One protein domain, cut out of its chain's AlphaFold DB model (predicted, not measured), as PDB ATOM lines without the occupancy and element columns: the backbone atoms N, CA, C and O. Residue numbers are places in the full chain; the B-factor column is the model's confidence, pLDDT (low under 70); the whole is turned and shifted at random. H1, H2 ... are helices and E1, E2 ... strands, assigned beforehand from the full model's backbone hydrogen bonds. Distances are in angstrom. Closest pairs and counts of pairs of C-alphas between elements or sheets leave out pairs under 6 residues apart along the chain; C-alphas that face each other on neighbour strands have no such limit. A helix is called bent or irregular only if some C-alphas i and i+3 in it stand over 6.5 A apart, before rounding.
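AT A GLANCE: This is residues 184 to 288 and 394 to 461 of the 497 residues of an uncharacterized protein of Edaphochlamys debaryana (UniProt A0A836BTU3). Two antiparallel sheets lie face to face as a sandwich, E1 - E4 - E8 - E6 and E7 - E5 - E10, and the helix H2 covers the other face of the second sheet. A small third sheet, E2 - E3 - E9, also antiparallel, meets E5 through E9, with the short helix H1 over E3; the loops at residues 231 to 236 and 272 to 277 stick out. The printed part has 173 residues, with two named helices and ten named strands in the order H1, E1 to E10, H2; its class is mixed, helices and strands, and under half of the residues are in named elements. It is compact, with a radius of gyration of the C-alphas of 16.7 A and spans of 52, 36 and 35 A.

HOW THE PARTS SIT: H1, residues 186 to 192, stands at the level of the sheet of E1 (193 to 196), E4 (219 to 224), E8 (409 to 415) and E6 (263 to 267), at a height of 2.5 A. N 194 and O 221, 2.8 A, N 222 and O 411, 2.8 A, and N 412 and O 266, 2.8 A, are within hydrogen-bond range across its successive pairs. E2 (200 to 203) and E3 (209 to 213) form a hairpin, with N 202 and O 210 at 2.9 A; E9 (424 to 426) neighbours E3, with N 211 and O 426 at 2.8 A. H1 is over E3 at a height of 8.3 A, on a local plane fitted to just 6 C-alphas. In the sheet of E7 (394 to 404), E5 (240 to 250) and E10 (437 to 440), N 243 and O 401, 2.7 A, and N 244 and O 438, 2.7 A, are within hydrogen-bond range. In the sandwich, two sheets face to face, the facing parts are 10.2 A centre to centre and the best planes 17 degrees apart. The closest C-alphas of E5 and E9, His 247 and Phe 426, are 4.5 A apart. H2, residues 443 to 454, makes two layers with the sheet E7 E5 E10, a helix on one face, over E7 and E5 at a height of 8.4 A; its closest C-alpha pair with E7 is Thr 453 and Tyr 397, 5.6 A. H2 is irregular, with C-alphas 444 and 447 7.5 A apart. O i to N i+4 pairs within range are 2 of 3 in H1 and 4 of 8 in H2.

IN THESE COORDINATES: H1 begins at C-alpha 186 (-31.677, -2.745, 20.488). E5 is 31.6 A long, E7 31.8 A, E8 19.8 A and H2 18.3 A, ending at C-alpha 454 (-49.284, 7.733, 5.656).

THE WHOLE: The C-alphas farthest apart, of Gly 234 and Gly 256, are 55.0 A apart. Residues 289 to 393 are not printed, and C-alphas 288 and 394 are 33.2 A apart across the cut. The links E4 to E5 and E5 to E6 are long. Mean pLDDT of the printed part is 70.4; 75 residues are under 70, among them 441 to 461.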
ATOM      1  N   ALA A 184     -36.856  -7.434  15.971       90.44
ATOM      2  CA  ALA A 184     -35.521  -7.256  16.518       90.44
ATOM      3  C   ALA A 184     -35.270  -5.776  16.794       90.44
ATOM      4  O   ALA A 184     -35.306  -4.950  15.881       90.44
ATOM      5  N   VAL A 185     -34.993  -5.443  18.055       90.31
ATOM      6  CA  VAL A 185     -34.679  -4.080  18.508       90.31
ATOM      7  C   VAL A 185     -33.422  -4.082  19.374       90.31
ATOM      8  O   VAL A 185     -32.982  -5.139  19.831       90.31
ATOM      9  N   GLY A 186     -32.830  -2.908  19.601       90.50
ATOM     10  CA  GLY A 186     -31.677  -2.745  20.488       90.50
ATOM     11  C   GLY A 186     -30.533  -3.714  20.164       90.50
ATOM     12  O   GLY A 186     -30.102  -3.819  19.016       90.50
ATOM     13  N   THR A 187     -30.047  -4.439  21.172       91.75
ATOM     14  CA  THR A 187     -28.946  -5.408  21.028       91.75
ATOM     15  C   THR A 187     -29.311  -6.618  20.165       91.75
ATOM     16  O   THR A 187     -28.445  -7.143  19.467       91.75
ATOM     17  N   SER A 188     -30.586  -7.031  20.136       91.50
ATOM     18  CA  SER A 188     -31.055  -8.081  19.221       91.50
ATOM     19  C   SER A 188     -30.884  -7.635  17.769       91.50
ATOM     20  O   SER A 188     -30.268  -8.345  16.976       91.50
ATOM     21  N   PHE A 189     -31.290  -6.404  17.441       93.06
ATOM     22  CA  PHE A 189     -31.042  -5.835  16.113       93.06
ATOM     23  C   PHE A 189     -29.544  -5.683  15.818       93.06
ATOM     24  O   PHE A 189     -29.095  -6.055  14.737       93.06
ATOM     25  N   GLN A 190     -28.752  -5.208  16.786       95.19
ATOM     26  CA  GLN A 190     -27.296  -5.094  16.650       95.19
ATOM     27  C   GLN A 190     -26.641  -6.431  16.281       95.19
ATOM     28  O   GLN A 190     -25.772  -6.464  15.415       95.19
ATOM     29  N   SER A 191     -27.086  -7.535  16.887       94.88
ATOM     30  CA  SER A 191     -26.548  -8.873  16.614       94.88
ATOM     31  C   SER A 191     -26.808  -9.368  15.186       94.88
ATOM     32  O   SER A 191     -26.077 -10.223  14.685       94.88
ATOM     33  N   MET A 192     -27.818  -8.813  14.511       94.94
ATOM     34  CA  MET A 192     -28.144  -9.127  13.117       94.94
ATOM     35  C   MET A 192     -27.279  -8.342  12.128       94.94
ATOM     36  O   MET A 192     -27.231  -8.674  10.942       94.94
ATOM     37  N   VAL A 193     -26.589  -7.295  12.577       95.62
ATOM     38  CA  VAL A 193     -25.760  -6.462  11.711       95.62
ATOM     39  C   VAL A 193     -24.417  -7.136  11.455       95.62
ATOM     40  O   VAL A 193     -23.613  -7.359  12.353       95.62
ATOM     41  N   THR A 194     -24.169  -7.447  10.186       96.69
ATOM     42  CA  THR A 194     -22.929  -8.082   9.712       96.69
ATOM     43  C   THR A 194     -21.903  -7.083   9.198       96.69
ATOM     44  O   THR A 194     -20.718  -7.398   9.145       96.69
ATOM     45  N   ASN A 195     -22.349  -5.887   8.815       96.69
ATOM     46  CA  ASN A 195     -21.485  -4.782   8.434       96.69
ATOM     47  C   ASN A 195     -22.141  -3.458   8.840       96.69
ATOM     48  O   ASN A 195     -23.332  -3.273   8.603       96.69
ATOM     49  N   ALA A 196     -21.368  -2.555   9.432       96.00
ATOM     50  CA  ALA A 196     -21.817  -1.254   9.920       96.00
ATOM     51  C   ALA A 196     -20.769  -0.174   9.633       96.00
ATOM     52  O   ALA A 196     -20.476   0.649  10.497       96.00
ATOM     53  N   THR A 197     -20.135  -0.207   8.456       92.88
ATOM     54  CA  THR A 197     -19.112   0.779   8.090       92.88
ATOM     55  C   THR A 197     -19.661   2.193   8.277       92.88
ATOM     56  O   THR A 197     -20.618   2.573   7.610       92.88
ATOM     57  N   GLU A 198     -19.060   2.947   9.203       94.06
ATOM     58  CA  GLU A 198     -19.437   4.326   9.568       94.06
ATOM     59  C   GLU A 198     -20.850   4.515  10.150       94.06
ATOM     60  O   GLU A 198     -21.302   5.644  10.353       94.06
ATOM     61  N   PHE A 199     -21.525   3.419  10.495       93.62
ATOM     62  CA  PHE A 199     -22.702   3.452  11.346       93.62
ATOM     63  C   PHE A 199     -22.287   3.260  12.804       93.62
ATOM     64  O   PHE A 199     -21.720   2.235  13.178       93.62
ATOM     65  N   ASN A 200     -22.635   4.220  13.654       94.19
ATOM     66  CA  ASN A 200     -22.415   4.120  15.091       94.19
ATOM     67  C   ASN A 200     -23.659   3.555  15.769       94.19
ATOM     68  O   ASN A 200     -24.744   4.123  15.641       94.19
ATOM     69  N   PHE A 201     -23.497   2.463  16.514       95.06
ATOM     70  CA  PHE A 201     -24.546   1.965  17.396       95.06
ATOM     71  C   PHE A 201     -24.535   2.763  18.701       95.06
ATOM     72  O   PHE A 201     -23.592   2.656  19.484       95.06
ATOM     73  N   THR A 202     -25.550   3.591  18.922       92.81
ATOM     74  CA  THR A 202     -25.594   4.540  20.040       92.81
ATOM     75  C   THR A 202     -26.975   4.596  20.677       92.81
ATOM     76  O   THR A 202     -27.988   4.403  20.003       92.81
ATOM     77  N   ASP A 203     -27.021   4.889  21.978       90.56
ATOM     78  CA  ASP A 203     -28.246   5.302  22.661       90.56
ATOM     79  C   ASP A 203     -28.513   6.770  22.326       90.56
ATOM     80  O   ASP A 203     -27.736   7.653  22.687       90.56
ATOM     81  N   GLU A 204     -29.610   7.046  21.627       76.38
ATOM     82  CA  GLU A 204     -30.051   8.416  21.340       76.38
ATOM     83  C   GLU A 204     -30.825   9.048  22.514       76.38
ATOM     84  O   GLU A 204     -31.489  10.076  22.364       76.38
ATOM     85  N   GLY A 205     -30.769   8.416  23.687       79.19
ATOM     86  CA  GLY A 205     -31.373   8.858  24.930       79.19
ATOM     87  C   GLY A 205     -32.618   8.055  25.300       79.19
ATOM     88  O   GLY A 205     -33.446   7.686  24.461       79.19
ATOM     89  N   ARG A 206     -32.794   7.863  26.615       81.75
ATOM     90  CA  ARG A 206     -33.892   7.081  27.218       81.75
ATOM     91  C   ARG A 206     -33.885   5.609  26.780       81.75
ATOM     92  O   ARG A 206     -34.952   5.020  26.622       81.75
ATOM     93  N   GLY A 207     -32.698   5.033  26.567       83.88
ATOM     94  CA  GLY A 207     -32.525   3.627  26.204       83.88
ATOM     95  C   GLY A 207     -32.897   3.304  24.757       83.88
ATOM     96  O   GLY A 207     -33.227   2.158  24.464       83.88
ATOM     97  N   LYS A 208     -32.891   4.289  23.852       83.25
ATOM     98  CA  LYS A 208     -33.258   4.123  22.438       83.25
ATOM     99  C   LYS A 208     -32.006   3.877  21.608       83.25
ATOM    100  O   LYS A 208     -31.452   4.791  21.000       83.25
ATOM    101  N   TRP A 209     -31.573   2.627  21.608       89.75
ATOM    102  CA  TRP A 209     -30.353   2.163  20.958       89.75
ATOM    103  C   TRP A 209     -30.529   1.933  19.469       89.75
ATOM    104  O   TRP A 209     -31.287   1.052  19.115       89.75
ATOM    105  N   GLY A 210     -29.805   2.617  18.588       91.81
ATOM    106  CA  GLY A 210     -29.890   2.395  17.141       91.81
ATOM    107  C   GLY A 210     -28.592   2.666  16.397       91.81
ATOM    108  O   GLY A 210     -27.611   3.096  16.994       91.81
ATOM    109  N   PHE A 211     -28.588   2.423  15.089       93.62
ATOM    110  CA  PHE A 211     -27.481   2.769  14.202       93.62
ATOM    111  C   PHE A 211     -27.686   4.151  13.582       93.62
ATOM    112  O   PHE A 211     -28.728   4.438  12.989       93.62
ATOM    113  N   VAL A 212     -26.663   4.995  13.680       92.12
ATOM    114  CA  VAL A 212     -26.663   6.360  13.148       92.12
ATOM    115  C   VAL A 212     -25.502   6.530  12.182       92.12
ATOM    116  O   VAL A 212     -24.371   6.177  12.510       92.12
ATOM    117  N   ALA A 213     -25.781   7.104  11.016       90.62
ATOM    118  CA  ALA A 213     -24.777   7.506  10.040       90.62
ATOM    119  C   ALA A 213     -24.983   8.967   9.633       90.62
ATOM    120  O   ALA A 213     -26.112   9.430   9.460       90.62
ATOM    121  N   THR A 214     -23.882   9.689   9.450       88.19
ATOM    122  CA  THR A 214     -23.879  11.093   9.000       88.19
ATOM    123  C   THR A 214     -23.211  11.276   7.642       88.19
ATOM    124  O   THR A 214     -23.296  12.353   7.059       88.19
ATOM    125  N   GLN A 215     -22.530  10.248   7.134       88.12
ATOM    126  CA  GLN A 215     -21.838  10.299   5.852       88.12
ATOM    127  C   GLN A 215     -22.691   9.654   4.754       88.12
ATOM    128  O   GLN A 215     -23.156   8.527   4.924       88.12
ATOM    129  N   PRO A 216     -22.916  10.324   3.614       89.69
ATOM    130  CA  PRO A 216     -23.566   9.693   2.478       89.69
ATOM    131  C   PRO A 216     -22.684   8.625   1.817       89.69
ATOM    132  O   PRO A 216     -21.463   8.745   1.775       89.69
ATOM    133  N   GLY A 217     -23.310   7.599   1.246       89.75
ATOM    134  CA  GLY A 217     -22.649   6.476   0.575       89.75
ATOM    135  C   GLY A 217     -22.337   5.284   1.484       89.75
ATOM    136  O   GLY A 217     -22.006   4.213   0.974       89.75
ATOM    137  N   VAL A 218     -22.481   5.434   2.801       92.19
ATOM    138  CA  VAL A 218     -22.202   4.375   3.783       92.19
ATOM    139  C   VAL A 218     -23.325   3.340   3.849       92.19
ATOM    140  O   VAL A 218     -24.474   3.618   3.487       92.19
ATOM    141  N   GLU A 219     -22.986   2.128   4.292       93.31
ATOM    142  CA  GLU A 219     -23.849   0.948   4.197       93.31
ATOM    143  C   GLU A 219     -23.921   0.163   5.514       93.31
ATOM    144  O   GLU A 219     -22.899  -0.160   6.121       93.31
ATOM    145  N   LEU A 220     -25.146  -0.174   5.921       93.50
ATOM    146  CA  LEU A 220     -25.456  -1.083   7.024       93.50
ATOM    147  C   LEU A 220     -26.002  -2.387   6.436       93.50
ATOM    148  O   LEU A 220     -27.020  -2.366   5.751       93.50
ATOM    149  N   VAL A 221     -25.361  -3.526   6.692       95.44
ATOM    150  CA  VAL A 221     -25.789  -4.833   6.168       95.44
ATOM    151  C   VAL A 221     -26.330  -5.696   7.294       95.44
ATOM    152  O   VAL A 221     -25.587  -6.125   8.180       95.44
ATOM    153  N   VAL A 222     -27.618  -6.007   7.216       94.81
ATOM    154  CA  VAL A 222     -28.345  -6.822   8.188       94.81
ATOM    155  C   VAL A 222     -28.563  -8.224   7.623       94.81
ATOM    156  O   VAL A 222     -28.960  -8.374   6.469       94.81
ATOM    157  N   ARG A 223     -28.296  -9.253   8.429       94.81
ATOM    158  CA  ARG A 223     -28.506 -10.667   8.107       94.81
ATOM    159  C   ARG A 223     -29.706 -11.218   8.867       94.81
ATOM    160  O   ARG A 223     -29.744 -11.128  10.088       94.81
ATOM    161  N   LEU A 224     -30.623 -11.844   8.135       91.94
ATOM    162  CA  LEU A 224     -31.967 -12.207   8.570       91.94
ATOM    163  C   LEU A 224     -32.331 -13.620   8.134       91.94
ATOM    164  O   LEU A 224     -31.986 -14.035   7.027       91.94
ATOM    165  N   ASP A 225     -33.073 -14.330   8.981       90.88
ATOM    166  CA  ASP A 225     -33.814 -15.521   8.568       90.88
ATOM    167  C   ASP A 225     -35.234 -15.082   8.207       90.88
ATOM    168  O   ASP A 225     -35.994 -14.634   9.062       90.88
ATOM    169  N   THR A 226     -35.567 -15.157   6.924       89.75
ATOM    170  CA  THR A 226     -36.886 -14.797   6.393       89.75
ATOM    171  C   THR A 226     -37.753 -16.033   6.166       89.75
ATOM    172  O   THR A 226     -38.782 -15.957   5.500       89.75
ATOM    173  N   ARG A 227     -37.348 -17.200   6.690       87.81
ATOM    174  CA  ARG A 227     -38.187 -18.400   6.703       87.81
ATOM    175  C   ARG A 227     -39.123 -18.324   7.889       87.81
ATOM    176  O   ARG A 227     -38.737 -18.536   9.037       87.81
ATOM    177  N   LEU A 228     -40.367 -18.057   7.577       76.50
ATOM    178  CA  LEU A 228     -41.418 -17.964   8.558       76.50
ATOM    179  C   LEU A 228     -41.969 -19.357   8.845       76.50
ATOM    180  O   LEU A 228     -42.132 -20.178   7.937       76.50
ATOM    181  N   ARG A 229     -42.156 -19.652  10.131       72.94
ATOM    182  CA  ARG A 229     -42.735 -20.913  10.590       72.94
ATOM    183  C   ARG A 229     -44.141 -20.616  11.089       72.94
ATOM    184  O   ARG A 229     -44.292 -19.969  12.121       72.94
ATOM    185  N   VAL A 230     -45.131 -21.149  10.387       65.56
ATOM    186  CA  VAL A 230     -46.521 -21.159  10.845       65.56
ATOM    187  C   VAL A 230     -46.617 -22.112  12.048       65.56
ATOM    188  O   VAL A 230     -46.067 -23.216  11.992       65.56
ATOM    189  N   ILE A 231     -47.241 -21.683  13.158       61.03
ATOM    190  CA  ILE A 231     -47.317 -22.476  14.411       61.03
ATOM    191  C   ILE A 231     -48.109 -23.759  14.186       61.03
ATOM    192  O   ILE A 231     -47.732 -24.835  14.655       61.03
ATOM    193  N   HIS A 232     -49.216 -23.629  13.459       57.75
ATOM    194  CA  HIS A 232     -50.244 -24.642  13.340       57.75
ATOM    195  C   HIS A 232     -50.804 -24.614  11.924       57.75
ATOM    196  O   HIS A 232     -51.146 -23.564  11.402       57.75
ATOM    197  N   GLY A 233     -50.827 -25.779  11.283       59.12
ATOM    198  CA  GLY A 233     -51.151 -25.914   9.870       59.12
ATOM    199  C   GLY A 233     -49.917 -26.365   9.111       59.12
ATOM    200  O   GLY A 233     -49.012 -25.583   8.843       59.12
ATOM    201  N   GLY A 234     -49.871 -27.646   8.742       68.12
ATOM    202  CA  GLY A 234     -48.838 -28.218   7.867       68.12
ATOM    203  C   GLY A 234     -48.859 -27.659   6.436       68.12
ATOM    204  O   GLY A 234     -48.511 -28.373   5.496       68.12
ATOM    205  N   GLY A 235     -49.316 -26.418   6.260       71.81
ATOM    206  CA  GLY A 235     -49.271 -25.685   5.015       71.81
ATOM    207  C   GLY A 235     -47.827 -25.423   4.584       71.81
ATOM    208  O   GLY A 235     -46.906 -25.388   5.410       71.81
ATOM    209  N   PRO A 236     -47.590 -25.276   3.273       76.56
ATOM    210  CA  PRO A 236     -46.281 -24.895   2.773       76.56
ATOM    211  C   PRO A 236     -45.899 -23.526   3.345       76.56
ATOM    212  O   PRO A 236     -46.699 -22.594   3.313       76.56
ATOM    213  N   ALA A 237     -44.667 -23.406   3.847       78.44
ATOM    214  CA  ALA A 237     -44.137 -22.122   4.291       78.44
ATOM    215  C   ALA A 237     -44.253 -21.085   3.156       78.44
ATOM    216  O   ALA A 237     -44.013 -21.442   1.991       78.44
ATOM    217  N   PRO A 238     -44.600 -19.823   3.464       83.38
ATOM    218  CA  PRO A 238     -44.734 -18.796   2.445       83.38
ATOM    219  C   PRO A 238     -43.410 -18.632   1.686       83.38
ATOM    220  O   PRO A 238     -42.321 -18.692   2.261       83.38
ATOM    221  N   SER A 239     -43.490 -18.464   0.363       86.75
ATOM    222  CA  SER A 239     -42.302 -18.298  -0.488       86.75
ATOM    223  C   SER A 239     -41.657 -16.919  -0.345       86.75
ATOM    224  O   SER A 239     -40.510 -16.727  -0.760       86.75
ATOM    225  N   THR A 240     -42.379 -15.968   0.244       89.19
ATOM    226  CA  THR A 240     -41.951 -14.595   0.495       89.19
ATOM    227  C   THR A 240     -42.254 -14.188   1.936       89.19
ATOM    228  O   THR A 240     -43.067 -14.803   2.617       89.19
ATOM    229  N   ALA A 241     -41.555 -13.163   2.401       88.25
ATOM    230  CA  ALA A 241     -41.723 -12.528   3.694       88.25
ATOM    231  C   ALA A 241     -41.655 -11.014   3.495       88.25
ATOM    232  O   ALA A 241     -40.905 -10.522   2.646       88.25
ATOM    233  N   GLN A 242     -42.401 -10.261   4.292       87.38
ATOM    234  CA  GLN A 242     -42.319  -8.811   4.295       87.38
ATOM    235  C   GLN A 242     -41.423  -8.337   5.433       87.38
ATOM    236  O   GLN A 242     -41.627  -8.680   6.585       87.38
ATOM    237  N   VAL A 243     -40.416  -7.533   5.133       89.38
ATOM    238  CA  VAL A 243     -39.460  -7.011   6.103       89.38
ATOM    239  C   VAL A 243     -39.662  -5.508   6.245       89.38
ATOM    240  O   VAL A 243     -39.586  -4.782   5.262       89.38
ATOM    241  N   TYR A 244     -39.894  -5.017   7.455       89.94
ATOM    242  CA  TYR A 244     -40.068  -3.602   7.756       89.94
ATOM    243  C   TYR A 244     -38.871  -3.058   8.519       89.94
ATOM    244  O   TYR A 244     -38.507  -3.562   9.582       89.94
ATOM    245  N   PHE A 245     -38.300  -1.972   8.010       89.62
ATOM    246  CA  PHE A 245     -37.272  -1.207   8.703       89.62
ATOM    247  C   PHE A 245     -37.871   0.062   9.282       89.62
ATOM    248  O   PHE A 245     -38.344   0.932   8.546       89.62
ATOM    249  N   HIS A 246     -37.793   0.204  10.599       88.19
ATOM    250  CA  HIS A 246     -38.112   1.470  11.235       88.19
ATOM    251  C   HIS A 246     -36.919   2.421  11.121       88.19
ATOM    252  O   HIS A 246     -35.798   2.091  11.510       88.19
ATOM    253  N   HIS A 247     -37.166   3.633  10.647       86.88
ATOM    254  CA  HIS A 247     -36.161   4.686  10.584       86.88
ATOM    255  C   HIS A 247     -36.771   6.031  10.960       86.88
ATOM    256  O   HIS A 247     -37.989   6.209  10.954       86.88
ATOM    257  N   LEU A 248     -35.930   6.999  11.303       82.44
ATOM    258  CA  LEU A 248     -36.387   8.363  11.519       82.44
ATOM    259  C   LEU A 248     -36.136   9.241  10.309       82.44
ATOM    260  O   LEU A 248     -35.093   9.159   9.659       82.44
ATOM    261  N   ARG A 249     -37.024  10.215  10.137       76.50
ATOM    262  CA  ARG A 249     -36.733  11.423   9.370       76.50
ATOM    263  C   ARG A 249     -36.563  12.582  10.348       76.50
ATOM    264  O   ARG A 249     -37.496  12.916  11.078       76.50
ATOM    265  N   SER A 250     -35.364  13.161  10.388       67.25
ATOM    266  CA  SER A 250     -35.100  14.383  11.155       67.25
ATOM    267  C   SER A 250     -35.630  15.602  10.396       67.25
ATOM    268  O   SER A 250     -35.425  15.704   9.187       67.25
ATOM    269  N   HIS A 251     -36.303  16.530  11.085       62.03
ATOM    270  CA  HIS A 251     -36.665  17.836  10.522       62.03
ATOM    271  C   HIS A 251     -35.636  18.945  10.832       62.03
ATOM    272  O   HIS A 251     -35.732  20.026  10.248       62.03
ATOM    273  N   GLN A 252     -34.644  18.718  11.705       52.88
ATOM    274  CA  GLN A 252     -33.605  19.722  11.976       52.88
ATOM    275  C   GLN A 252     -32.621  19.844  10.798       52.88
ATOM    276  O   GLN A 252     -32.223  18.858  10.187       52.88
ATOM    277  N   HIS A 253     -32.241  21.086  10.475       53.56
ATOM    278  CA  HIS A 253     -31.388  21.474   9.337       53.56
ATOM    279  C   HIS A 253     -31.958  21.231   7.930       53.56
ATOM    280  O   HIS A 253     -31.262  21.480   6.946       53.56
ATOM    281  N   MET A 254     -33.238  20.872   7.808       43.47
ATOM    282  CA  MET A 254     -33.955  20.868   6.528       43.47
ATOM    283  C   MET A 254     -34.454  22.281   6.201       43.47
ATOM    284  O   MET A 254     -35.654  22.545   6.218       43.47
ATOM    285  N   GLY A 255     -33.526  23.226   6.017       36.03
ATOM    286  CA  GLY A 255     -33.838  24.646   5.838       36.03
ATOM    287  C   GLY A 255     -34.839  24.872   4.709       36.03
ATOM    288  O   GLY A 255     -34.443  24.823   3.557       36.03
ATOM    289  N   GLY A 256     -36.123  25.078   5.029       43.66
ATOM    290  CA  GLY A 256     -37.227  25.408   4.109       43.66
ATOM    291  C   GLY A 256     -37.549  24.398   2.990       43.66
ATOM    292  O   GLY A 256     -38.683  24.347   2.521       43.66
ATOM    293  N   GLY A 257     -36.587  23.584   2.562       40.72
ATOM    294  CA  GLY A 257     -36.715  22.538   1.565       40.72
ATOM    295  C   GLY A 257     -37.095  21.224   2.229       40.72
ATOM    296  O   GLY A 257     -36.554  20.859   3.270       40.72
ATOM    297  N   ARG A 258     -38.040  20.504   1.621       49.22
ATOM    298  CA  ARG A 258     -38.493  19.175   2.051       49.22
ATOM    299  C   ARG A 258     -37.344  18.174   1.929       49.22
ATOM    300  O   ARG A 258     -37.283  17.436   0.953       49.22
ATOM    301  N   GLY A 259     -36.427  18.146   2.888       46.19
ATOM    302  CA  GLY A 259     -35.331  17.200   2.815       46.19
ATOM    303  C   GLY A 259     -35.858  15.769   2.928       46.19
ATOM    304  O   GLY A 259     -36.746  15.460   3.733       46.19
ATOM    305  N   GLN A 260     -35.409  14.903   2.033       54.84
ATOM    306  CA  GLN A 260     -35.871  13.527   1.918       54.84
ATOM    307  C   GLN A 260     -34.727  12.606   2.320       54.84
ATOM    308  O   GLN A 260     -33.604  12.714   1.815       54.84
ATOM    309  N   LEU A 261     -35.004  11.724   3.280       58.16
ATOM    310  CA  LEU A 261     -34.134  10.588   3.505       58.16
ATOM    311  C   LEU A 261     -34.310   9.669   2.299       58.16
ATOM    312  O   LEU A 261     -35.406   9.169   2.057       58.16
ATOM    313  N   LEU A 262     -33.239   9.499   1.538       61.44
ATOM    314  CA  LEU A 262     -33.186   8.570   0.425       61.44
ATOM    315  C   LEU A 262     -32.340   7.393   0.903       61.44
ATOM    316  O   LEU A 262     -31.118   7.494   1.018       61.44
ATOM    317  N   VAL A 263     -33.017   6.310   1.269       70.44
ATOM    318  CA  VAL A 263     -32.381   5.037   1.604       70.44
ATOM    319  C   VAL A 263     -32.563   4.118   0.416       70.44
ATOM    320  O   VAL A 263     -33.681   3.957  -0.069       70.44
ATOM    321  N   GLN A 264     -31.479   3.500  -0.039       76.31
ATOM    322  CA  GLN A 264     -31.576   2.415  -1.003       76.31
ATOM    323  C   GLN A 264     -31.375   1.090  -0.286       76.31
ATOM    324  O   GLN A 264     -30.397   0.909   0.443       76.31
ATOM    325  N   LEU A 265     -32.316   0.181  -0.502       78.88
ATOM    326  CA  LEU A 265     -32.319  -1.147   0.083       78.88
ATOM    327  C   LEU A 265     -31.886  -2.131  -1.004       78.88
ATOM    328  O   LEU A 265     -32.522  -2.222  -2.052       78.88
ATOM    329  N   HIS A 266     -30.776  -2.829  -0.779       78.38
ATOM    330  CA  HIS A 266     -30.259  -3.850  -1.691       78.38
ATOM    331  C   HIS A 266     -30.324  -5.212  -1.020       78.38
ATOM    332  O   HIS A 266     -29.840  -5.382   0.096       78.38
ATOM    333  N   VAL A 267     -30.874  -6.205  -1.713       79.50
ATOM    334  CA  VAL A 267     -30.805  -7.598  -1.264       79.50
ATOM    335  C   VAL A 267     -29.630  -8.264  -1.970       79.50
ATOM    336  O   VAL A 267     -29.599  -8.347  -3.199       79.50
ATOM    337  N   HIS A 268     -28.633  -8.703  -1.203       72.69
ATOM    338  CA  HIS A 268     -27.453  -9.342  -1.779       72.69
ATOM    339  C   HIS A 268     -27.694 -10.843  -1.978       72.69
ATOM    340  O   HIS A 268     -27.908 -11.557  -0.994       72.69
ATOM    341  N   PRO A 269     -27.582 -11.372  -3.211       61.38
ATOM    342  CA  PRO A 269     -27.529 -12.811  -3.403       61.38
ATOM    343  C   PRO A 269     -26.227 -13.342  -2.794       61.38
ATOM    344  O   PRO A 269     -25.145 -12.807  -3.057       61.38
ATOM    345  N   HIS A 270     -26.312 -14.399  -1.985       56.88
ATOM    346  CA  HIS A 270     -25.126 -15.031  -1.411       56.88
ATOM    347  C   HIS A 270     -24.173 -15.475  -2.534       56.88
ATOM    348  O   HIS A 270     -24.539 -16.231  -3.438       56.88
ATOM    349  N   GLY A 271     -22.940 -14.966  -2.492       51.84
ATOM    350  CA  GLY A 271     -21.972 -15.082  -3.572       51.84
ATOM    351  C   GLY A 271     -21.456 -16.502  -3.828       51.84
ATOM    352  O   GLY A 271     -21.240 -17.291  -2.912       51.84
ATOM    353  N   GLY A 272     -21.150 -16.759  -5.103       47.06
ATOM    354  CA  GLY A 272     -19.801 -17.196  -5.460       47.06
ATOM    355  C   GLY A 272     -19.486 -18.691  -5.449       47.06
ATOM    356  O   GLY A 272     -18.445 -19.058  -4.926       47.06
ATOM    357  N   ARG A 273     -20.313 -19.544  -6.062       43.22
ATOM    358  CA  ARG A 273     -19.927 -20.764  -6.821       43.22
ATOM    359  C   ARG A 273     -21.205 -21.450  -7.302       43.22
ATOM    360  O   ARG A 273     -22.240 -21.340  -6.657       43.22
ATOM    361  N   ARG A 274     -21.146 -22.122  -8.456       40.59
ATOM    362  CA  ARG A 274     -22.253 -22.906  -9.034       40.59
ATOM    363  C   ARG A 274     -22.656 -24.040  -8.074       40.59
ATOM    364  O   ARG A 274     -22.196 -25.162  -8.237       40.59
ATOM    365  N   ALA A 275     -23.478 -23.744  -7.077       37.03
ATOM    366  CA  ALA A 275     -24.205 -24.733  -6.295       37.03
ATOM    367  C   ALA A 275     -25.642 -24.838  -6.848       37.03
ATOM    368  O   ALA A 275     -26.175 -23.845  -7.357       37.03
ATOM    369  N   PRO A 276     -26.270 -26.023  -6.821       38.81
ATOM    370  CA  PRO A 276     -27.581 -26.220  -7.419       38.81
ATOM    371  C   PRO A 276     -28.662 -25.487  -6.609       38.81
ATOM    372  O   PRO A 276     -28.812 -25.736  -5.421       38.81
ATOM    373  N   ARG A 277     -29.402 -24.591  -7.282       40.56
ATOM    374  CA  ARG A 277     -30.727 -24.030  -6.923       40.56
ATOM    375  C   ARG A 277     -31.012 -23.834  -5.419       40.56
ATOM    376  O   ARG A 277     -32.046 -24.276  -4.928       40.56
ATOM    377  N   GLN A 278     -30.141 -23.134  -4.697       42.22
ATOM    378  CA  GLN A 278     -30.501 -22.604  -3.380       42.22
ATOM    379  C   GLN A 278     -31.218 -21.259  -3.570       42.22
ATOM    380  O   GLN A 278     -30.726 -20.395  -4.297       42.22
ATOM    381  N   VAL A 279     -32.405 -21.134  -2.972       48.91
ATOM    382  CA  VAL A 279     -33.301 -19.971  -3.053       48.91
ATOM    383  C   VAL A 279     -32.542 -18.717  -2.609       48.91
ATOM    384  O   VAL A 279     -32.189 -18.567  -1.440       48.91
ATOM    385  N   GLN A 280     -32.218 -17.848  -3.568       59.97
ATOM    386  CA  GLN A 280     -31.576 -16.563  -3.300       59.97
ATOM    387  C   GLN A 280     -32.587 -15.638  -2.623       59.97
ATOM    388  O   GLN A 280     -33.752 -15.637  -3.023       59.97
ATOM    389  N   CYS A 281     -32.145 -14.849  -1.635       73.50
ATOM    390  CA  CYS A 281     -32.935 -13.709  -1.182       73.50
ATOM    391  C   CYS A 281     -33.005 -12.718  -2.352       73.50
ATOM    392  O   CYS A 281     -31.971 -12.205  -2.782       73.50
ATOM    393  N   VAL A 282     -34.185 -12.524  -2.932       72.81
ATOM    394  CA  VAL A 282     -34.414 -11.603  -4.052       72.81
ATOM    395  C   VAL A 282     -35.563 -10.692  -3.655       72.81
ATOM    396  O   VAL A 282     -36.574 -11.167  -3.142       72.81
ATOM    397  N   ALA A 283     -35.387  -9.388  -3.862       60.81
ATOM    398  CA  ALA A 283     -36.484  -8.441  -3.765       60.81
ATOM    399  C   ALA A 283     -37.345  -8.563  -5.026       60.81
ATOM    400  O   ALA A 283     -36.840  -8.400  -6.140       60.81
ATOM    401  N   GLU A 284     -38.628  -8.868  -4.861       50.34
ATOM    402  CA  GLU A 284     -39.574  -8.830  -5.972       50.34
ATOM    403  C   GLU A 284     -40.125  -7.410  -6.110       50.34
ATOM    404  O   GLU A 284     -40.763  -6.884  -5.201       50.34
ATOM    405  N   SER A 285     -39.863  -6.779  -7.255       39.03
ATOM    406  CA  SER A 285     -40.474  -5.502  -7.626       39.03
ATOM    407  C   SER A 285     -41.894  -5.757  -8.140       39.03
ATOM    408  O   SER A 285     -42.046  -6.447  -9.158       39.03
ATOM    409  N   PRO A 286     -42.955  -5.233  -7.497       39.66
ATOM    410  CA  PRO A 286     -44.315  -5.423  -7.975       39.66
ATOM    411  C   PRO A 286     -44.578  -4.507  -9.181       39.66
ATOM    412  O   PRO A 286     -45.151  -3.424  -9.067       39.66
ATOM    413  N   VAL A 287     -44.189  -4.945 -10.381       36.94
ATOM    414  CA  VAL A 287     -44.610  -4.304 -11.637       36.94
ATOM    415  C   VAL A 287     -46.031  -4.764 -11.975       36.94
ATOM    416  O   VAL A 287     -46.250  -5.670 -12.775       36.94
ATOM    417  N   LEU A 288     -47.028  -4.117 -11.369       35.72
ATOM    418  CA  LEU A 288     -48.439  -4.266 -11.737       35.72
ATOM    419  C   LEU A 288     -48.825  -3.223 -12.798       35.72
ATOM    420  O   LEU A 288     -49.338  -2.149 -12.495       35.72
ATOM    421  N   THR A 394     -39.519  14.945  14.902       63.12
ATOM    422  CA  THR A 394     -38.944  13.656  14.496       63.12
ATOM    423  C   THR A 394     -40.047  12.624  14.326       63.12
ATOM    424  O   THR A 394     -40.657  12.197  15.305       63.12
ATOM    425  N   LYS A 395     -40.299  12.216  13.080       73.25
ATOM    426  CA  LYS A 395     -41.289  11.185  12.743       73.25
ATOM    427  C   LYS A 395     -40.587   9.856  12.474       73.25
ATOM    428  O   LYS A 395     -39.504   9.828  11.882       73.25
ATOM    429  N   THR A 396     -41.199   8.775  12.946       79.56
ATOM    430  CA  THR A 396     -40.760   7.405  12.652       79.56
ATOM    431  C   THR A 396     -41.479   6.944  11.395       79.56
ATOM    432  O   THR A 396     -42.664   7.215  11.235       79.56
ATOM    433  N   TYR A 397     -40.758   6.271  10.513       82.38
ATOM    434  CA  TYR A 397     -41.257   5.735   9.257       82.38
ATOM    435  C   TYR A 397     -40.934   4.251   9.181       82.38
ATOM    436  O   TYR A 397     -39.929   3.799   9.731       82.38
ATOM    437  N   LEU A 398     -41.773   3.518   8.458       84.50
ATOM    438  CA  LEU A 398     -41.558   2.123   8.102       84.50
ATOM    439  C   LEU A 398     -41.170   2.062   6.631       84.50
ATOM    440  O   LEU A 398     -41.845   2.640   5.785       84.50
ATOM    441  N   ALA A 399     -40.071   1.384   6.329       87.06
ATOM    442  CA  ALA A 399     -39.717   1.023   4.966       87.06
ATOM    443  C   ALA A 399     -40.019  -0.472   4.777       87.06
ATOM    444  O   ALA A 399     -39.287  -1.291   5.344       87.06
ATOM    445  N   PRO A 400     -41.090  -0.836   4.052       88.56
ATOM    446  CA  PRO A 400     -41.382  -2.225   3.725       88.56
ATOM    447  C   PRO A 400     -40.425  -2.749   2.646       88.56
ATOM    448  O   PRO A 400     -40.022  -2.024   1.737       88.56
ATOM    449  N   LEU A 401     -40.118  -4.038   2.704       88.19
ATOM    450  CA  LEU A 401     -39.412  -4.798   1.680       88.19
ATOM    451  C   LEU A 401     -40.078  -6.151   1.522       88.19
ATOM    452  O   LEU A 401     -40.217  -6.879   2.495       88.19
ATOM    453  N   LEU A 402     -40.429  -6.525   0.300       88.81
ATOM    454  CA  LEU A 402     -40.834  -7.892   0.011       88.81
ATOM    455  C   LEU A 402     -39.596  -8.703  -0.374       88.81
ATOM    456  O   LEU A 402     -38.910  -8.366  -1.339       88.81
ATOM    457  N   VAL A 403     -39.294  -9.753   0.384       89.62
ATOM    458  CA  VAL A 403     -38.118 -10.604   0.171       89.62
ATOM    459  C   VAL A 403     -38.529 -12.067   0.079       89.62
ATOM    460  O   VAL A 403     -39.507 -12.480   0.690       89.62
ATOM    461  N   SER A 404     -37.796 -12.882  -0.670       89.69
ATOM    462  CA  SER A 404     -38.026 -14.332  -0.662       89.69
ATOM    463  C   SER A 404     -37.643 -14.967   0.683       89.69
ATOM    464  O   SER A 404     -36.758 -14.488   1.405       89.69
ATOM    465  N   ALA A 405     -38.299 -16.079   1.017       89.44
ATOM    466  CA  ALA A 405     -37.982 -16.865   2.201       89.44
ATOM    467  C   ALA A 405     -36.577 -17.485   2.080       89.44
ATOM    468  O   ALA A 405     -36.291 -18.272   1.174       89.44
ATOM    469  N   SER A 406     -35.678 -17.126   2.996       90.81
ATOM    470  CA  SER A 406     -34.275 -17.530   2.977       90.81
ATOM    471  C   SER A 406     -33.693 -17.586   4.386       90.81
ATOM    472  O   SER A 406     -33.916 -16.698   5.199       90.81
ATOM    473  N   ALA A 407     -32.896 -18.621   4.661       91.25
ATOM    474  CA  ALA A 407     -32.194 -18.783   5.939       91.25
ATOM    475  C   ALA A 407     -31.063 -17.757   6.154       91.25
ATOM    476  O   ALA A 407     -30.546 -17.616   7.260       91.25
ATOM    477  N   ASP A 408     -30.610 -17.121   5.072       92.56
ATOM    478  CA  ASP A 408     -29.544 -16.122   5.072       92.56
ATOM    479  C   ASP A 408     -29.906 -15.006   4.088       92.56
ATOM    480  O   ASP A 408     -29.297 -14.849   3.026       92.56
ATOM    481  N   CYS A 409     -30.953 -14.252   4.417       93.25
ATOM    482  CA  CYS A 409     -31.272 -13.034   3.698       93.25
ATOM    483  C   CYS A 409     -30.390 -11.887   4.194       93.25
ATOM    484  O   CYS A 409     -30.327 -11.608   5.389       93.25
ATOM    485  N   ARG A 410     -29.716 -11.192   3.274       94.38
ATOM    486  CA  ARG A 410     -28.889 -10.027   3.599       94.38
ATOM    487  C   ARG A 410     -29.463  -8.781   2.960       94.38
ATOM    488  O   ARG A 410     -29.516  -8.691   1.734       94.38
ATOM    489  N   VAL A 411     -29.842  -7.829   3.798       92.44
ATOM    490  CA  VAL A 411     -30.376  -6.536   3.385       92.44
ATOM    491  C   VAL A 411     -29.340  -5.466   3.690       92.44
ATOM    492  O   VAL A 411     -28.973  -5.254   4.843       92.44
ATOM    493  N   ALA A 412     -28.856  -4.807   2.645       93.44
ATOM    494  CA  ALA A 412     -27.987  -3.649   2.739       93.44
ATOM    495  C   ALA A 412     -28.818  -2.369   2.682       93.44
ATOM    496  O   ALA A 412     -29.640  -2.177   1.787       93.44
ATOM    497  N   ILE A 413     -28.574  -1.492   3.642       91.69
ATOM    498  CA  ILE A 413     -29.224  -0.206   3.817       91.69
ATOM    499  C   ILE A 413     -28.179   0.860   3.529       91.69
ATOM    500  O   ILE A 413     -27.230   1.027   4.296       91.69
ATOM    501  N   ARG A 414     -28.338   1.575   2.416       91.25
ATOM    502  CA  ARG A 414     -27.382   2.598   1.988       91.25
ATOM    503  C   ARG A 414     -27.950   3.996   2.155       91.25
ATOM    504  O   ARG A 414     -29.045   4.282   1.670       91.25
ATOM    505  N   VAL A 415     -27.164   4.874   2.770       86.56
ATOM    506  CA  VAL A 415     -27.424   6.317   2.762       86.56
ATOM    507  C   VAL A 415     -27.069   6.860   1.380       86.56
ATOM    508  O   VAL A 415     -25.923   6.746   0.951       86.56
ATOM    509  N   LEU A 416     -28.022   7.439   0.653       87.00
ATOM    510  CA  LEU A 416     -27.755   7.971  -0.687       87.00
ATOM    511  C   LEU A 416     -27.070   9.344  -0.647       87.00
ATOM    512  O   LEU A 416     -27.328  10.141   0.247       87.00
ATOM    513  N   HIS A 417     -26.224   9.635  -1.645       82.19
ATOM    514  CA  HIS A 417     -25.494  10.911  -1.763       82.19
ATOM    515  C   HIS A 417     -26.406  12.138  -1.873       82.19
ATOM    516  O   HIS A 417     -26.058  13.197  -1.362       82.19
ATOM    517  N   ASP A 418     -27.585  11.974  -2.472       77.25
ATOM    518  CA  ASP A 418     -28.546  13.061  -2.698       77.25
ATOM    519  C   ASP A 418     -29.468  13.306  -1.495       77.25
ATOM    520  O   ASP A 418     -30.466  14.028  -1.579       77.25
ATOM    521  N   THR A 419     -29.174  12.684  -0.353       73.75
ATOM    522  CA  THR A 419     -29.933  12.954   0.856       73.75
ATOM    523  C   THR A 419     -29.649  14.365   1.369       73.75
ATOM    524  O   THR A 419     -28.520  14.835   1.455       73.75
ATOM    525  N   SER A 420     -30.720  15.064   1.724       66.81
ATOM    526  CA  SER A 420     -30.678  16.430   2.261       66.81
ATOM    527  C   SER A 420     -30.716  16.460   3.790       66.81
ATOM    528  O   SER A 420     -30.664  17.535   4.387       66.81
ATOM    529  N   SER A 421     -30.814  15.291   4.433       65.56
ATOM    530  CA  SER A 421     -30.686  15.174   5.885       65.56
ATOM    531  C   SER A 421     -29.207  15.113   6.256       65.56
ATOM    532  O   SER A 421     -28.454  14.377   5.634       65.56
ATOM    533  N   ARG A 422     -28.787  15.869   7.275       63.06
ATOM    534  CA  ARG A 422     -27.409  15.805   7.807       63.06
ATOM    535  C   ARG A 422     -27.170  14.582   8.698       63.06
ATOM    536  O   ARG A 422     -26.026  14.239   8.968       63.06
ATOM    537  N   GLU A 423     -28.246  13.952   9.166       62.31
ATOM    538  CA  GLU A 423     -28.197  12.767  10.022       62.31
ATOM    539  C   GLU A 423     -29.209  11.721   9.545       62.31
ATOM    540  O   GLU A 423     -30.371  12.039   9.263       62.31
ATOM    541  N   HIS A 424     -28.781  10.463   9.484       62.62
ATOM    542  CA  HIS A 424     -29.599   9.315   9.107       62.62
ATOM    543  C   HIS A 424     -29.645   8.350  10.278       62.62
ATOM    544  O   HIS A 424     -28.610   7.891  10.760       62.62
ATOM    545  N   LYS A 425     -30.856   8.072  10.764       64.81
ATOM    546  CA  LYS A 425     -31.055   7.382  12.038       64.81
ATOM    547  C   LYS A 425     -31.930   6.154  11.836       64.81
ATOM    548  O   LYS A 425     -33.103   6.273  11.477       64.81
ATOM    549  N   PHE A 426     -31.363   4.988  12.118       61.72
ATOM    550  CA  PHE A 426     -32.066   3.716  12.245       61.72
ATOM    551  C   PHE A 426     -32.142   3.392  13.724       61.72
ATOM    552  O   PHE A 426     -31.216   2.838  14.311       61.72
ATOM    553  N   LYS A 427     -33.233   3.803  14.363       57.41
ATOM    554  CA  LYS A 427     -33.409   3.546  15.787       57.41
ATOM    555  C   LYS A 427     -33.604   2.050  16.028       57.41
ATOM    556  O   LYS A 427     -34.240   1.368  15.235       57.41
ATOM    557  N   GLY A 428     -33.126   1.567  17.161       39.16
ATOM    558  CA  GLY A 428     -33.638   0.384  17.836       39.16
ATOM    559  C   GLY A 428     -34.424   0.840  19.073       39.16
ATOM    560  O   GLY A 428     -34.104   1.844  19.717       39.16
ATOM    561  N   GLY A 429     -35.527   0.168  19.357       34.66
ATOM    562  CA  GLY A 429     -36.427   0.515  20.441       34.66
ATOM    563  C   GLY A 429     -35.825   0.256  21.817       34.66
ATOM    564  O   GLY A 429     -35.263  -0.804  22.068       34.66
ATOM    565  N   GLY A 430     -35.996   1.231  22.707       30.06
ATOM    566  CA  GLY A 430     -36.077   1.030  24.154       30.06
ATOM    567  C   GLY A 430     -37.523   1.204  24.608       30.06
ATOM    568  O   GLY A 430     -38.329   1.750  23.845       30.06
ATOM    569  N   ARG A 431     -37.838   0.745  25.832       33.59
ATOM    570  CA  ARG A 431     -39.187   0.724  26.438       33.59
ATOM    571  C   ARG A 431     -40.056   1.897  25.949       33.59
ATOM    572  O   ARG A 431     -39.819   3.053  26.296       33.59
ATOM    573  N   GLY A 432     -41.034   1.585  25.095       33.88
ATOM    574  CA  GLY A 432     -42.063   2.518  24.631       33.88
ATOM    575  C   GLY A 432     -41.924   3.118  23.223       33.88
ATOM    576  O   GLY A 432     -42.769   3.937  22.875       33.88
ATOM    577  N   ARG A 433     -40.928   2.769  22.386       36.78
ATOM    578  CA  ARG A 433     -40.976   3.055  20.926       36.78
ATOM    579  C   ARG A 433     -40.309   1.950  20.113       36.78
ATOM    580  O   ARG A 433     -39.123   1.711  20.296       36.78
ATOM    581  N   VAL A 434     -41.036   1.338  19.177       37.16
ATOM    582  CA  VAL A 434     -40.463   0.360  18.242       37.16
ATOM    583  C   VAL A 434     -39.656   1.101  17.190       37.16
ATOM    584  O   VAL A 434     -40.164   1.899  16.398       37.16
ATOM    585  N   SER A 435     -38.365   0.843  17.187       52.28
ATOM    586  CA  SER A 435     -37.575   0.956  15.982       52.28
ATOM    587  C   SER A 435     -36.655  -0.251  15.943       52.28
ATOM    588  O   SER A 435     -36.361  -0.828  16.985       52.28
ATOM    589  N   GLY A 436     -36.292  -0.718  14.769       57.34
ATOM    590  CA  GLY A 436     -35.728  -2.036  14.604       57.34
ATOM    591  C   GLY A 436     -36.245  -2.650  13.327       57.34
ATOM    592  O   GLY A 436     -36.804  -1.971  12.456       57.34
ATOM    593  N   LEU A 437     -36.020  -3.940  13.234       75.19
ATOM    594  CA  LEU A 437     -36.447  -4.729  12.115       75.19
ATOM    595  C   LEU A 437     -37.666  -5.536  12.487       75.19
ATOM    596  O   LEU A 437     -37.721  -6.102  13.580       75.19
ATOM    597  N   VAL A 438     -38.573  -5.661  11.534       74.38
ATOM    598  CA  VAL A 438     -39.670  -6.593  11.648       74.38
ATOM    599  C   VAL A 438     -39.787  -7.481  10.415       74.38
ATOM    600  O   VAL A 438     -39.639  -6.981   9.313       74.38
ATOM    601  N   VAL A 439     -40.060  -8.775  10.576       73.12
ATOM    602  CA  VAL A 439     -40.328  -9.725   9.483       73.12
ATOM    603  C   VAL A 439     -41.750 -10.267   9.645       73.12
ATOM    604  O   VAL A 439     -42.038 -10.860  10.672       73.12
ATOM    605  N   ALA A 440     -42.631 -10.070   8.668       71.75
ATOM    606  CA  ALA A 440     -44.040 -10.457   8.663       71.75
ATOM    607  C   ALA A 440     -44.355 -11.451   7.534       71.75
ATOM    608  O   ALA A 440     -43.672 -11.468   6.507       71.75
ATOM    609  N   GLU A 441     -45.398 -12.267   7.720       54.06
ATOM    610  CA  GLU A 441     -45.663 -13.432   6.862       54.06
ATOM    611  C   GLU A 441     -46.449 -13.176   5.593       54.06
ATOM    612  O   GLU A 441     -46.258 -13.889   4.608       54.06
ATOM    613  N   ASP A 442     -47.273 -12.136   5.576       62.34
ATOM    614  CA  ASP A 442     -48.169 -11.906   4.457       62.34
ATOM    615  C   ASP A 442     -47.760 -10.677   3.642       62.34
ATOM    616  O   ASP A 442     -47.972  -9.530   4.034       62.34
ATOM    617  N   ALA A 443     -47.221 -10.937   2.451       51.62
ATOM    618  CA  ALA A 443     -46.922  -9.929   1.440       51.62
ATOM    619  C   ALA A 443     -48.160  -9.124   1.003       51.62
ATOM    620  O   ALA A 443     -48.033  -7.976   0.569       51.62
ATOM    621  N   GLN A 444     -49.360  -9.711   1.092       50.28
ATOM    622  CA  GLN A 444     -50.606  -9.039   0.737       50.28
ATOM    623  C   GLN A 444     -51.081  -8.080   1.836       50.28
ATOM    624  O   GLN A 444     -51.822  -7.143   1.520       50.28
ATOM    625  N   ALA A 445     -50.613  -8.233   3.082       49.88
ATOM    626  CA  ALA A 445     -50.956  -7.386   4.231       49.88
ATOM    627  C   ALA A 445     -50.219  -6.025   4.259       49.88
ATOM    628  O   ALA A 445     -50.585  -5.145   5.040       49.88
ATOM    629  N   ALA A 446     -49.267  -5.795   3.344       50.78
ATOM    630  CA  ALA A 446     -48.440  -4.584   3.224       50.78
ATOM    631  C   ALA A 446     -49.178  -3.244   3.418       50.78
ATOM    632  O   ALA A 446     -48.656  -2.325   4.050       50.78
ATOM    633  N   GLY A 447     -50.410  -3.142   2.909       54.47
ATOM    634  CA  GLY A 447     -51.155  -1.887   2.845       54.47
ATOM    635  C   GLY A 447     -51.456  -1.214   4.191       54.47
ATOM    636  O   GLY A 447     -51.611   0.004   4.205       54.47
ATOM    637  N   VAL A 448     -51.534  -1.944   5.312       49.59
ATOM    638  CA  VAL A 448     -51.847  -1.346   6.630       49.59
ATOM    639  C   VAL A 448     -50.602  -0.747   7.280       49.59
ATOM    640  O   VAL A 448     -50.634   0.400   7.716       49.59
ATOM    641  N   LEU A 449     -49.475  -1.463   7.274       53.66
ATOM    642  CA  LEU A 449     -48.207  -0.920   7.776       53.66
ATOM    643  C   LEU A 449     -47.722   0.259   6.920       53.66
ATOM    644  O   LEU A 449     -47.166   1.214   7.459       53.66
ATOM    645  N   ASP A 450     -48.046   0.264   5.624       53.06
ATOM    646  CA  ASP A 450     -47.872   1.445   4.776       53.06
ATOM    647  C   ASP A 450     -48.792   2.598   5.210       53.06
ATOM    648  O   ASP A 450     -48.349   3.745   5.270       53.06
ATOM    649  N   ARG A 451     -50.048   2.334   5.598       50.84
ATOM    650  CA  ARG A 451     -50.961   3.360   6.144       50.84
ATOM    651  C   ARG A 451     -50.511   3.920   7.496       50.84
ATOM    652  O   ARG A 451     -50.630   5.130   7.675       50.84
ATOM    653  N   LEU A 452     -49.884   3.116   8.363       44.66
ATOM    654  CA  LEU A 452     -49.242   3.610   9.595       44.66
ATOM    655  C   LEU A 452     -48.135   4.640   9.305       44.66
ATOM    656  O   LEU A 452     -47.810   5.458  10.163       44.66
ATOM    657  N   THR A 453     -47.574   4.649   8.089       46.00
ATOM    658  CA  THR A 453     -46.655   5.715   7.647       46.00
ATOM    659  C   THR A 453     -47.356   6.913   7.000       46.00
ATOM    660  O   THR A 453     -46.785   8.007   6.982       46.00
ATOM    661  N   MET A 454     -48.572   6.734   6.467       35.62
ATOM    662  CA  MET A 454     -49.284   7.733   5.656       35.62
ATOM    663  C   MET A 454     -50.198   8.677   6.440       35.62
ATOM    664  O   MET A 454     -50.484   9.766   5.933       35.62
ATOM    665  N   ASP A 455     -50.575   8.352   7.678       38.38
ATOM    666  CA  ASP A 455     -51.463   9.202   8.496       38.38
ATOM    667  C   ASP A 455     -50.818  10.525   8.971       38.38
ATOM    668  O   ASP A 455     -51.376  11.326   9.721       38.38
ATOM    669  N   HIS A 456     -49.605  10.809   8.488       41.34
ATOM    670  CA  HIS A 456     -48.834  12.009   8.802       41.34
ATOM    671  C   HIS A 456     -48.384  12.818   7.575       41.34
ATOM    672  O   HIS A 456     -47.529  13.707   7.714       41.34
ATOM    673  N   GLY A 457     -48.989  12.558   6.409       29.08
ATOM    674  CA  GLY A 457     -48.855  13.334   5.173       29.08
ATOM    675  C   GLY A 457     -48.565  12.454   3.954       29.08
ATOM    676  O   GLY A 457     -47.637  11.651   3.983       29.08
ATOM    677  N   ARG A 458     -49.334  12.638   2.866       29.27
ATOM    678  CA  ARG A 458     -49.149  11.961   1.564       29.27
ATOM    679  C   ARG A 458     -47.670  11.932   1.148       29.27
ATOM    680  O   ARG A 458     -47.056  12.991   0.990       29.27
ATOM    681  N   MET A 459     -47.126  10.740   0.891       31.66
ATOM    682  CA  MET A 459     -45.895  10.606   0.109       31.66
ATOM    683  C   MET A 459     -46.155  11.084  -1.335       31.66
ATOM    684  O   MET A 459     -47.228  10.802  -1.872       31.66
ATOM    685  N   PRO A 460     -45.227  11.814  -1.980       31.97
ATOM    686  CA  PRO A 460     -45.306  12.039  -3.419       31.97
ATOM    687  C   PRO A 460     -45.165  10.701  -4.165       31.97
ATOM    688  O   PRO A 460     -44.428   9.825  -3.724       31.97
ATOM    689  N   GLU A 461     -45.850  10.529  -5.294       28.94
ATOM    690  CA  GLU A 461     -45.613   9.389  -6.188       28.94
ATOM    691  C   GLU A 461     -44.147   9.420  -6.684       28.94
ATOM    692  O   GLU A 461     -43.696  10.453  -7.177       28.94
TER     693      GLU A 461